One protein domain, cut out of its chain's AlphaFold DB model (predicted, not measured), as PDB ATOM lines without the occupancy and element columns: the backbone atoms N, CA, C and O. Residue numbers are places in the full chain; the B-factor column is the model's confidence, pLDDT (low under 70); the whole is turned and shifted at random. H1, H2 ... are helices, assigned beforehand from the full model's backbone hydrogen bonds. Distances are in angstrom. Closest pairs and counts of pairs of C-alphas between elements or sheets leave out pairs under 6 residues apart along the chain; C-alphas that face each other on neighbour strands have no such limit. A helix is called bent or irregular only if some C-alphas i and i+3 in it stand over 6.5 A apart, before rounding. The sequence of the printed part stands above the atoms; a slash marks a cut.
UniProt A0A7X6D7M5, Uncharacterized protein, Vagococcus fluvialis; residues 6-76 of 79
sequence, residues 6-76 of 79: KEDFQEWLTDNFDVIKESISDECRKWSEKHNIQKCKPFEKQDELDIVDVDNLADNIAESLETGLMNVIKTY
ATOM      1  N   LYS A   6     -32.686  64.073  93.430       89.88
ATOM      2  CA  LYS A   6     -31.304  64.554  93.350       89.88
ATOM      3  C   LYS A   6     -30.271  63.563  93.893       89.88
ATOM      4  O   LYS A   6     -29.266  63.330  93.228       89.88
ATOM      5  N   GLU A   7     -30.488  63.003  95.082       90.44
ATOM      6  CA  GLU A   7     -29.570  62.017  95.676       90.44
ATOM      7  C   GLU A   7     -29.561  60.702  94.884       90.44
ATOM      8  O   GLU A   7     -28.493  60.155  94.635       90.44
ATOM      9  N   ASP A   8     -30.732  60.248  94.428       92.00
ATOM     10  CA  ASP A   8     -30.895  59.049  93.593       92.00
ATOM     11  C   ASP A   8     -30.142  59.193  92.261       92.00
ATOM     12  O   ASP A   8     -29.394  58.306  91.852       92.00
ATOM     13  N   PHE A   9     -30.258  60.357  91.613       91.12
ATOM     14  CA  PHE A   9     -29.520  60.637  90.385       91.12
ATOM     15  C   PHE A   9     -28.009  60.759  90.618       91.12
ATOM     16  O   PHE A   9     -27.229  60.314  89.778       91.12
ATOM     17  N   GLN A  10     -27.586  61.333  91.748       92.81
ATOM     18  CA  GLN A  10     -26.170  61.423  92.099       92.81
ATOM     19  C   GLN A  10     -25.549  60.034  92.302       92.81
ATOM     20  O   GLN A  10     -24.484  59.772  91.745       92.81
ATOM     21  N   GLU A  11     -26.208  59.151  93.061       94.00
ATOM     22  CA  GLU A  11     -25.751  57.770  93.264       94.00
ATOM     23  C   GLU A  11     -25.717  57.003  91.943       94.00
ATOM     24  O   GLU A  11     -24.683  56.436  91.591       94.00
ATOM     25  N   TRP A  12     -26.801  57.063  91.161       94.06
ATOM     26  CA  TRP A  12     -26.844  56.407  89.858       94.06
ATOM     27  C   TRP A  12     -25.706  56.878  88.949       94.06
ATOM     28  O   TRP A  12     -25.057  56.056  88.303       94.06
ATOM     29  N   LEU A  13     -25.439  58.188  88.906       94.75
ATOM     30  CA  LEU A  13     -24.380  58.733  88.067       94.75
ATOM     31  C   LEU A  13     -23.004  58.223  88.501       94.75
ATOM     32  O   LEU A  13     -22.240  57.821  87.633       94.75
ATOM     33  N   THR A  14     -22.697  58.207  89.803       93.81
ATOM     34  CA  THR A  14     -21.424  57.675  90.319       93.81
ATOM     35  C   THR A  14     -21.259  56.193  89.993       93.81
ATOM     36  O   THR A  14     -20.216  55.801  89.477       93.81
ATOM     37  N   ASP A  15     -22.291  55.383  90.228       95.62
ATOM     38  CA  ASP A  15     -22.224  53.928  90.041       95.62
ATOM     39  C   ASP A  15     -22.109  53.514  88.568       95.62
ATOM     40  O   ASP A  15     -21.634  52.422  88.257       95.62
ATOM     41  N   ASN A  16     -22.554  54.373  87.648       95.62
ATOM     42  CA  ASN A  16     -22.617  54.068  86.218       95.62
ATOM     43  C   ASN A  16     -21.664  54.929  85.374       95.62
ATOM     44  O   ASN A  16     -21.669  54.815  84.144       95.62
ATOM     45  N   PHE A  17     -20.831  55.774  85.995       96.06
ATOM     46  CA  PHE A  17     -19.977  56.708  85.256       96.06
ATOM     47  C   PHE A  17     -18.935  56.003  84.378       96.06
ATOM     48  O   PHE A  17     -18.516  56.541  83.352       96.06
ATOM     49  N   ASP A  18     -18.560  54.773  84.725       94.81
ATOM     50  CA  ASP A  18     -17.618  53.968  83.943       94.81
ATOM     51  C   ASP A  18     -18.121  53.680  82.520       94.81
ATOM     52  O   ASP A  18     -17.328  53.657  81.582       94.81
ATOM     53  N   VAL A  19     -19.438  53.569  82.316       95.69
ATOM     54  CA  VAL A  19     -20.026  53.407  80.972       95.69
ATOM     55  C   VAL A  19     -19.813  54.668  80.127       95.69
ATOM     56  O   VAL A  19     -19.568  54.600  78.921       95.69
ATOM     57  N   ILE A  20     -19.871  55.843  80.761       94.06
ATOM     58  CA  ILE A  20     -19.604  57.128  80.105       94.06
ATOM     59  C   ILE A  20     -18.108  57.239  79.781       94.06
ATOM     60  O   ILE A  20     -17.759  57.616  78.661       94.06
ATOM     61  N   LYS A  21     -17.229  56.852  80.717       94.88
ATOM     62  CA  LYS A  21     -15.769  56.772  80.511       94.88
ATOM     63  C   LYS A  21     -15.405  55.869  79.333       94.88
ATOM     64  O   LYS A  21     -14.611  56.270  78.478       94.88
ATOM     65  N   GLU A  22     -16.013  54.688  79.243       95.56
ATOM     66  CA  GLU A  22     -15.799  53.753  78.134       95.56
ATOM     67  C   GLU A  22     -16.248  54.363  76.799       95.56
ATOM     68  O   GLU A  22     -15.482  54.377  75.835       95.56
ATOM     69  N   SER A  23     -17.437  54.976  76.759       96.00
ATOM     70  CA  SER A  23     -17.932  55.642  75.550       96.00
ATOM     71  C   SER A  23     -17.033  56.795  75.088       96.00
ATOM     72  O   SER A  23     -16.860  56.979  73.882       96.00
ATOM     73  N   ILE A  24     -16.482  57.586  76.014       94.81
ATOM     74  CA  ILE A  24     -15.538  58.671  75.697       94.81
ATOM     75  C   ILE A  24     -14.238  58.086  75.143       94.81
ATOM     76  O   ILE A  24     -13.757  58.531  74.102       94.81
ATOM     77  N   SER A  25     -13.706  57.052  75.797       93.00
ATOM     78  CA  SER A  25     -12.478  56.368  75.381       93.00
ATOM     79  C   SER A  25     -12.584  55.800  73.968       93.00
ATOM     80  O   SER A  25     -11.671  55.964  73.154       93.00
ATOM     81  N   ASP A  26     -13.714  55.174  73.645       94.00
ATOM     82  CA  ASP A  26     -13.978  54.636  72.315       94.00
ATOM     83  C   ASP A  26     -14.073  55.730  71.249       94.00
ATOM     84  O   ASP A  26     -13.560  55.559  70.141       94.00
ATOM     85  N   GLU A  27     -14.699  56.866  71.558       93.81
ATOM     86  CA  GLU A  27     -14.808  57.973  70.607       93.81
ATOM     87  C   GLU A  27     -13.453  58.656  70.373       93.81
ATOM     88  O   GLU A  27     -13.070  58.896  69.224       93.81
ATOM     89  N   CYS A  28     -12.672  58.875  71.436       89.31
ATOM     90  CA  CYS A  28     -11.291  59.351  71.349       89.31
ATOM     91  C   CYS A  28     -10.434  58.416  70.485       89.31
ATOM     92  O   CYS A  28      -9.686  58.878  69.617       89.31
ATOM     93  N   ARG A  29     -10.592  57.096  70.653       89.12
ATOM     94  CA  ARG A  29      -9.901  56.090  69.840       89.12
ATOM     95  C   ARG A  29     -10.301  56.171  68.369       89.12
ATOM     96  O   ARG A  29      -9.419  56.337  67.528       89.12
ATOM     97  N   LYS A  30     -11.599  56.142  68.050       90.75
ATOM     98  CA  LYS A  30     -12.097  56.261  66.665       90.75
ATOM     99  C   LYS A  30     -11.607  57.535  65.989       90.75
ATOM    100  O   LYS A  30     -11.213  57.507  64.823       90.75
ATOM    101  N   TRP A  31     -11.629  58.654  66.711       89.56
ATOM    102  CA  TRP A  31     -11.129  59.923  66.199       89.56
ATOM    103  C   TRP A  31      -9.627  59.845  65.909       89.56
ATOM    104  O   TRP A  31      -9.199  60.193  64.809       89.56
ATOM    105  N   SER A  32      -8.833  59.310  66.841       86.31
ATOM    106  CA  SER A  32      -7.387  59.162  66.654       86.31
ATOM    107  C   SER A  32      -7.037  58.291  65.439       86.31
ATOM    108  O   SER A  32      -6.212  58.688  64.616       86.31
ATOM    109  N   GLU A  33      -7.739  57.167  65.258       86.94
ATOM    110  CA  GLU A  33      -7.571  56.258  64.120       86.94
ATOM    111  C   GLU A  33      -7.939  56.942  62.799       86.94
ATOM    112  O   GLU A  33      -7.182  56.885  61.830       86.94
ATOM    113  N   LYS A  34      -9.070  57.659  62.765       89.81
ATOM    114  CA  LYS A  34      -9.527  58.409  61.586       89.81
ATOM    115  C   LYS A  34      -8.535  59.492  61.154       89.81
ATOM    116  O   LYS A  34      -8.432  59.788  59.964       89.81
ATOM    117  N   HIS A  35      -7.840  60.096  62.111       83.62
ATOM    118  CA  HIS A  35      -6.914  61.200  61.877       83.62
ATOM    119  C   HIS A  35      -5.441  60.765  61.812       83.62
ATOM    120  O   HIS A  35      -4.573  61.621  61.678       83.62
ATOM    121  N   ASN A  36      -5.155  59.454  61.832       81.25
ATOM    122  CA  ASN A  36      -3.800  58.885  61.858       81.25
ATOM    123  C   ASN A  36      -2.918  59.459  62.983       81.25
ATOM    124  O   ASN A  36      -1.702  59.579  62.831       81.25
ATOM    125  N   ILE A  37      -3.532  59.807  64.114       78.31
ATOM    126  CA  ILE A  37      -2.817  60.253  65.306       78.31
ATOM    127  C   ILE A  37      -2.112  59.029  65.889       78.31
ATOM    128  O   ILE A  37      -2.753  58.037  66.246       78.31
ATOM    129  N   GLN A  38      -0.783  59.065  65.962       66.88
ATOM    130  CA  GLN A  38      -0.031  57.972  66.567       66.88
ATOM    131  C   GLN A  38      -0.275  57.969  68.081       66.88
ATOM    132  O   GLN A  38      -0.096  58.994  68.739       66.88
ATOM    133  N   LYS A  39      -0.647  56.810  68.650       62.62
ATOM    134  CA  LYS A  39      -0.652  56.632  70.109       62.62
ATOM    135  C   LYS A  39       0.738  56.960  70.655       62.62
ATOM    136  O   LYS A  39       1.727  56.459  70.112       62.62
ATOM    137  N   CYS A  40       0.797  57.738  71.738       58.22
ATOM    138  CA  CYS A  40       2.014  57.972  72.517       58.22
ATOM    139  C   CYS A  40       2.808  56.671  72.698       58.22
ATOM    140  O   CYS A  40       2.396  55.772  73.430       58.22
ATOM    141  N   LYS A  41       3.954  56.551  72.017       50.47
ATOM    142  CA  LYS A  41       4.943  55.522  72.345       50.47
ATOM    143  C   LYS A  41       5.776  56.020  73.527       50.47
ATOM    144  O   LYS A  41       6.087  57.210  73.571       50.47
ATOM    145  N   PRO A  42       6.176  55.145  74.464       48.56
ATOM    146  CA  PRO A  42       7.009  55.548  75.589       48.56
ATOM    147  C   PRO A  42       8.311  56.204  75.094       48.56
ATOM    148  O   PRO A  42       9.103  55.560  74.414       48.56
ATOM    149  N   PHE A  43       8.472  57.493  75.400       46.94
ATOM    150  CA  PHE A  43       9.696  58.292  75.596       46.94
ATOM    151  C   PHE A  43      10.943  58.151  74.694       46.94
ATOM    152  O   PHE A  43      11.967  58.737  75.032       46.94
ATOM    153  N   GLU A  44      10.914  57.468  73.548       51.22
ATOM    154  CA  GLU A  44      12.119  57.351  72.699       51.22
ATOM    155  C   GLU A  44      12.163  58.293  71.486       51.22
ATOM    156  O   GLU A  44      13.203  58.385  70.836       51.22
ATOM    157  N   LYS A  45      11.088  59.025  71.157       48.00
ATOM    158  CA  LYS A  45      11.076  59.940  69.998       48.00
ATOM    159  C   LYS A  45      10.293  61.215  70.298       48.00
ATOM    160  O   LYS A  45       9.080  61.257  70.157       48.00
ATOM    161  N   GLN A  46      11.017  62.240  70.735       49.19
ATOM    162  CA  GLN A  46      10.491  63.527  71.203       49.19
ATOM    163  C   GLN A  46      10.190  64.533  70.067       49.19
ATOM    164  O   GLN A  46       9.796  65.659  70.352       49.19
ATOM    165  N   ASP A  47      10.350  64.134  68.798       51.16
ATOM    166  CA  ASP A  47      10.328  65.042  67.636       51.16
ATOM    167  C   ASP A  47       9.028  65.011  66.801       51.16
ATOM    168  O   ASP A  47       8.959  65.653  65.754       51.16
ATOM    169  N   GLU A  48       7.971  64.312  67.231       53.41
ATOM    170  CA  GLU A  48       6.678  64.304  66.523       53.41
ATOM    171  C   GLU A  48       5.618  65.094  67.317       53.41
ATOM    172  O   GLU A  48       5.104  64.645  68.338       53.41
ATOM    173  N   LEU A  49       5.300  66.301  66.829       52.72
ATOM    174  CA  LEU A  49       4.307  67.236  67.392       52.72
ATOM    175  C   LEU A  49       2.856  66.714  67.359       52.72
ATOM    176  O   LEU A  49       2.012  67.250  68.070       52.72
ATOM    177  N   ASP A  50       2.575  65.676  66.567       54.84
ATOM    178  CA  ASP A  50       1.228  65.119  66.363       54.84
ATOM    179  C   ASP A  50       0.946  63.873  67.225       54.84
ATOM    180  O   ASP A  50       0.016  63.109  66.956       54.84
ATOM    181  N   ILE A  51       1.753  63.636  68.263       61.00
ATOM    182  CA  ILE A  51       1.528  62.536  69.201       61.00
ATOM    183  C   ILE A  51       0.570  63.008  70.303       61.00
ATOM    184  O   ILE A  51       0.926  63.828  71.150       61.00
ATOM    185  N   VAL A  52      -0.641  62.448  70.322       66.69
ATOM    186  CA  VAL A  52      -1.603  62.630  71.418       66.69
ATOM    187  C   VAL A  52      -1.645  61.355  72.249       66.69
ATOM    188  O   VAL A  52      -1.815  60.250  71.725       66.69
ATOM    189  N   ASP A  53      -1.533  61.506  73.564       77.62
ATOM    190  CA  ASP A  53      -1.892  60.447  74.499       77.62
ATOM    191  C   ASP A  53      -3.424  60.349  74.566       77.62
ATOM    192  O   ASP A  53      -4.085  61.045  75.333       77.62
ATOM    193  N   VAL A  54      -3.987  59.552  73.656       77.50
ATOM    194  CA  VAL A  54      -5.438  59.387  73.469       77.50
ATOM    195  C   VAL A  54      -6.111  58.870  74.736       77.50
ATOM    196  O   VAL A  54      -7.232  59.273  75.034       77.50
ATOM    197  N   ASP A  55      -5.421  58.001  75.474       77.75
ATOM    198  CA  ASP A  55      -5.957  57.381  76.679       77.75
ATOM    199  C   ASP A  55      -6.002  58.439  77.810       77.75
ATOM    200  O   ASP A  55      -7.054  58.662  78.403       77.75
ATOM    201  N   ASN A  56      -4.939  59.237  77.982       84.56
ATOM    202  CA  ASN A  56      -4.936  60.383  78.906       84.56
ATOM    203  C   ASN A  56      -5.954  61.478  78.512       84.56
ATOM    204  O   ASN A  56      -6.600  62.087  79.363       84.56
ATOM    205  N   LEU A  57      -6.138  61.747  77.216       87.00
ATOM    206  CA  LEU A  57      -7.161  62.691  76.751       87.00
ATOM    207  C   LEU A  57      -8.573  62.222  77.134       87.00
ATOM    208  O   LEU A  57      -9.373  63.038  77.593       87.00
ATOM    209  N   ALA A  58      -8.869  60.933  76.953       89.44
ATOM    210  CA  ALA A  58     -10.158  60.359  77.317       89.44
ATOM    211  C   ALA A  58     -10.427  60.479  78.824       89.44
ATOM    212  O   ALA A  58     -11.503  60.946  79.209       89.44
ATOM    213  N   ASP A  59      -9.434  60.160  79.658       89.88
ATOM    214  CA  ASP A  59      -9.531  60.280  81.116       89.88
ATOM    215  C   ASP A  59      -9.795  61.733  81.546       89.88
ATOM    216  O   ASP A  59     -10.752  62.002  82.273       89.88
ATOM    217  N   ASN A  60      -9.031  62.699  81.019       91.06
ATOM    218  CA  ASN A  60      -9.211  64.121  81.344       91.06
ATOM    219  C   ASN A  60     -10.604  64.651  80.962       91.06
ATOM    220  O   ASN A  60     -11.199  65.450  81.695       91.06
ATOM    221  N   ILE A  61     -11.128  64.232  79.803       93.44
ATOM    222  CA  ILE A  61     -12.482  64.599  79.365       93.44
ATOM    223  C   ILE A  61     -13.512  63.998  80.321       93.44
ATOM    224  O   ILE A  61     -14.431  64.703  80.744       93.44
ATOM    225  N   ALA A  62     -13.358  62.721  80.675       95.31
ATOM    226  CA  ALA A  62     -14.286  62.040  81.560       95.31
ATOM    227  C   ALA A  62     -14.308  62.658  82.966       95.31
ATOM    228  O   ALA A  62     -15.390  62.958  83.467       95.31
ATOM    229  N   GLU A  63     -13.149  62.936  83.568       94.44
ATOM    230  CA  GLU A  63     -13.050  63.596  84.880       94.44
ATOM    231  C   GLU A  63     -13.665  65.003  84.874       94.44
ATOM    232  O   GLU A  63     -14.385  65.397  85.803       94.44
ATOM    233  N   SER A  64     -13.418  65.767  83.806       96.00
ATOM    234  CA  SER A  64     -13.987  67.109  83.643       96.00
ATOM    235  C   SER A  64     -15.510  67.062  83.524       96.00
ATOM    236  O   SER A  64     -16.209  67.882  84.127       96.00
ATOM    237  N   LEU A  65     -16.036  66.087  82.775       96.19
ATOM    238  CA  LEU A  65     -17.472  65.873  82.623       96.19
ATOM    239  C   LEU A  65     -18.116  65.431  83.942       96.19
ATOM    240  O   LEU A  65     -19.145  65.989  84.322       96.19
ATOM    241  N   GLU A  66     -17.501  64.484  84.655       95.69
ATOM    242  CA  GLU A  66     -17.959  64.002  85.964       95.69
ATOM    243  C   GLU A  66     -18.085  65.170  86.946       95.69
ATOM    244  O   GLU A  66     -19.140  65.405  87.536       95.69
ATOM    245  N   THR A  67     -17.029  65.981  87.035       95.19
ATOM    246  CA  THR A  67     -16.985  67.169  87.890       95.19
ATOM    247  C   THR A  67     -18.074  68.175  87.516       95.19
ATOM    248  O   THR A  67     -18.770  68.697  88.391       95.19
ATOM    249  N   GLY A  68     -18.248  68.447  86.219       94.88
ATOM    250  CA  GLY A  68     -19.270  69.362  85.719       94.88
ATOM    251  C   GLY A  68     -20.684  68.912  86.086       94.88
ATOM    252  O   GLY A  68     -21.459  69.699  86.631       94.88
ATOM    253  N   LEU A  69     -21.002  67.637  85.854       94.62
ATOM    254  CA  LEU A  69     -22.307  67.061  86.180       94.62
ATOM    255  C   LEU A  69     -22.567  67.076  87.688       94.62
ATOM    256  O   LEU A  69     -23.632  67.516  88.118       94.62
ATOM    257  N   MET A  70     -21.578  66.701  88.501       93.44
ATOM    258  CA  MET A  70     -21.694  66.747  89.960       93.44
ATOM    259  C   MET A  70     -21.923  68.168  90.480       93.44
ATOM    260  O   MET A  70     -22.692  68.371  91.421       93.44
ATOM    261  N   ASN A  71     -21.299  69.172  89.863       93.25
ATOM    262  CA  ASN A  71     -21.537  70.571  90.207       93.25
ATOM    263  C   ASN A  71     -22.954  71.017  89.839       93.25
ATOM    264  O   ASN A  71     -23.601  71.685  90.647       93.25
ATOM    265  N   VAL A  72     -23.462  70.625  88.666       92.12
ATOM    266  CA  VAL A  72     -24.854  70.899  88.272       92.12
ATOM    267  C   VAL A  72     -25.821  70.268  89.270       92.12
ATOM    268  O   VAL A  72     -26.669  70.971  89.805       92.12
ATOM    269  N   ILE A  73     -25.648  68.986  89.601       90.94
ATOM    270  CA  ILE A  73     -26.500  68.283  90.571       90.94
ATOM    271  C   ILE A  73     -26.481  69.012  91.916       90.94
ATOM    272  O   ILE A  73     -27.534  69.343  92.457       90.94
ATOM    273  N   LYS A  74     -25.293  69.331  92.448       87.25
ATOM    274  CA  LYS A  74     -25.145  70.020  93.740       87.25
ATOM    275  C   LYS A  74     -25.833  71.381  93.766       87.25
ATOM    276  O   LYS A  74     -26.483  71.690  94.763       87.25
ATOM    277  N   THR A  75     -25.697  72.159  92.697       87.81
ATOM    278  CA  THR A  75     -26.225  73.530  92.596       87.81
ATOM    279  C   THR A  75     -27.688  73.594  92.165       87.81
ATOM    280  O   THR A  75     -28.303  74.647  92.296       87.81
ATOM    281  N   TYR A  76     -28.266  72.485  91.695       83.06
ATOM    282  CA  TYR A  76     -29.679  72.415  91.347       83.06
ATOM    283  C   TYR A  76     -30.544  72.470  92.615       83.06
ATOM    284  O   TYR A  76     -30.478  71.568  93.461       83.06
TER     285      TYR A  76
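What this domain is: This is residues 6 to 76 of the 79 residues of an uncharacterized protein of Vagococcus fluvialis (UniProt A0A7X6D7M5). Look for a long helical hairpin: H1, bent into arms H1a and H1b, runs out, H2 folds back along it, and residues 42 to 47 of their link stick out at one end. The printed part has 71 residues with two named helices, H1 then H2, which hold 51 of them, and no named strand; its class is all helix, and the whole is loose, with a radius of gyration of the C-alphas of 15.8 A and spans of 48 by 19 by 17 A.

How they stand to each other: Residues 6 to 34, H1, were assigned as one helix by hydrogen bonds, but it is bent: C-alphas 15 and 18 are 7.6 A apart, and arms H1a, residues 6 to 15, and H1b, residues 18 to 34, stand at a steep tilt of 55 degrees. H1a only just touches H2, residues 54 to 75, with 3 pairs of C-alphas within 8 A, at H2's residues 70 to 73 alone; the closest C-alphas, Lys 6 and Ile 73, are 6.7 A apart, at a shallow tilt of 15 degrees, opposite ways. H1b and H2, a hairpin, touch at H2's residues 54 to 62 alone; the closest C-alphas, Ser 25 and Ala 58, are 5.0 A apart, at a steep tilt of 40 degrees, opposite ways. In H1a, H1b and H2 every O i to N i+4 pair is within hydrogen-bond range.

Where its parts are: Find C-alpha 6 at (-31.304, 64.554, 93.350), where H1a begins its 14.4 A; H1b runs 24.2 A to C-alpha 34. H2 runs 31.6 A to C-alpha 75 at (-26.225, 73.530, 92.596).

The domain as a whole: The C-alphas farthest apart, Asp 8 and Asp 47, are 49.1 A apart. The printed part has no cut; the link, residues 35 to 53, is long, and residues 38 to 52 have pLDDT under 70.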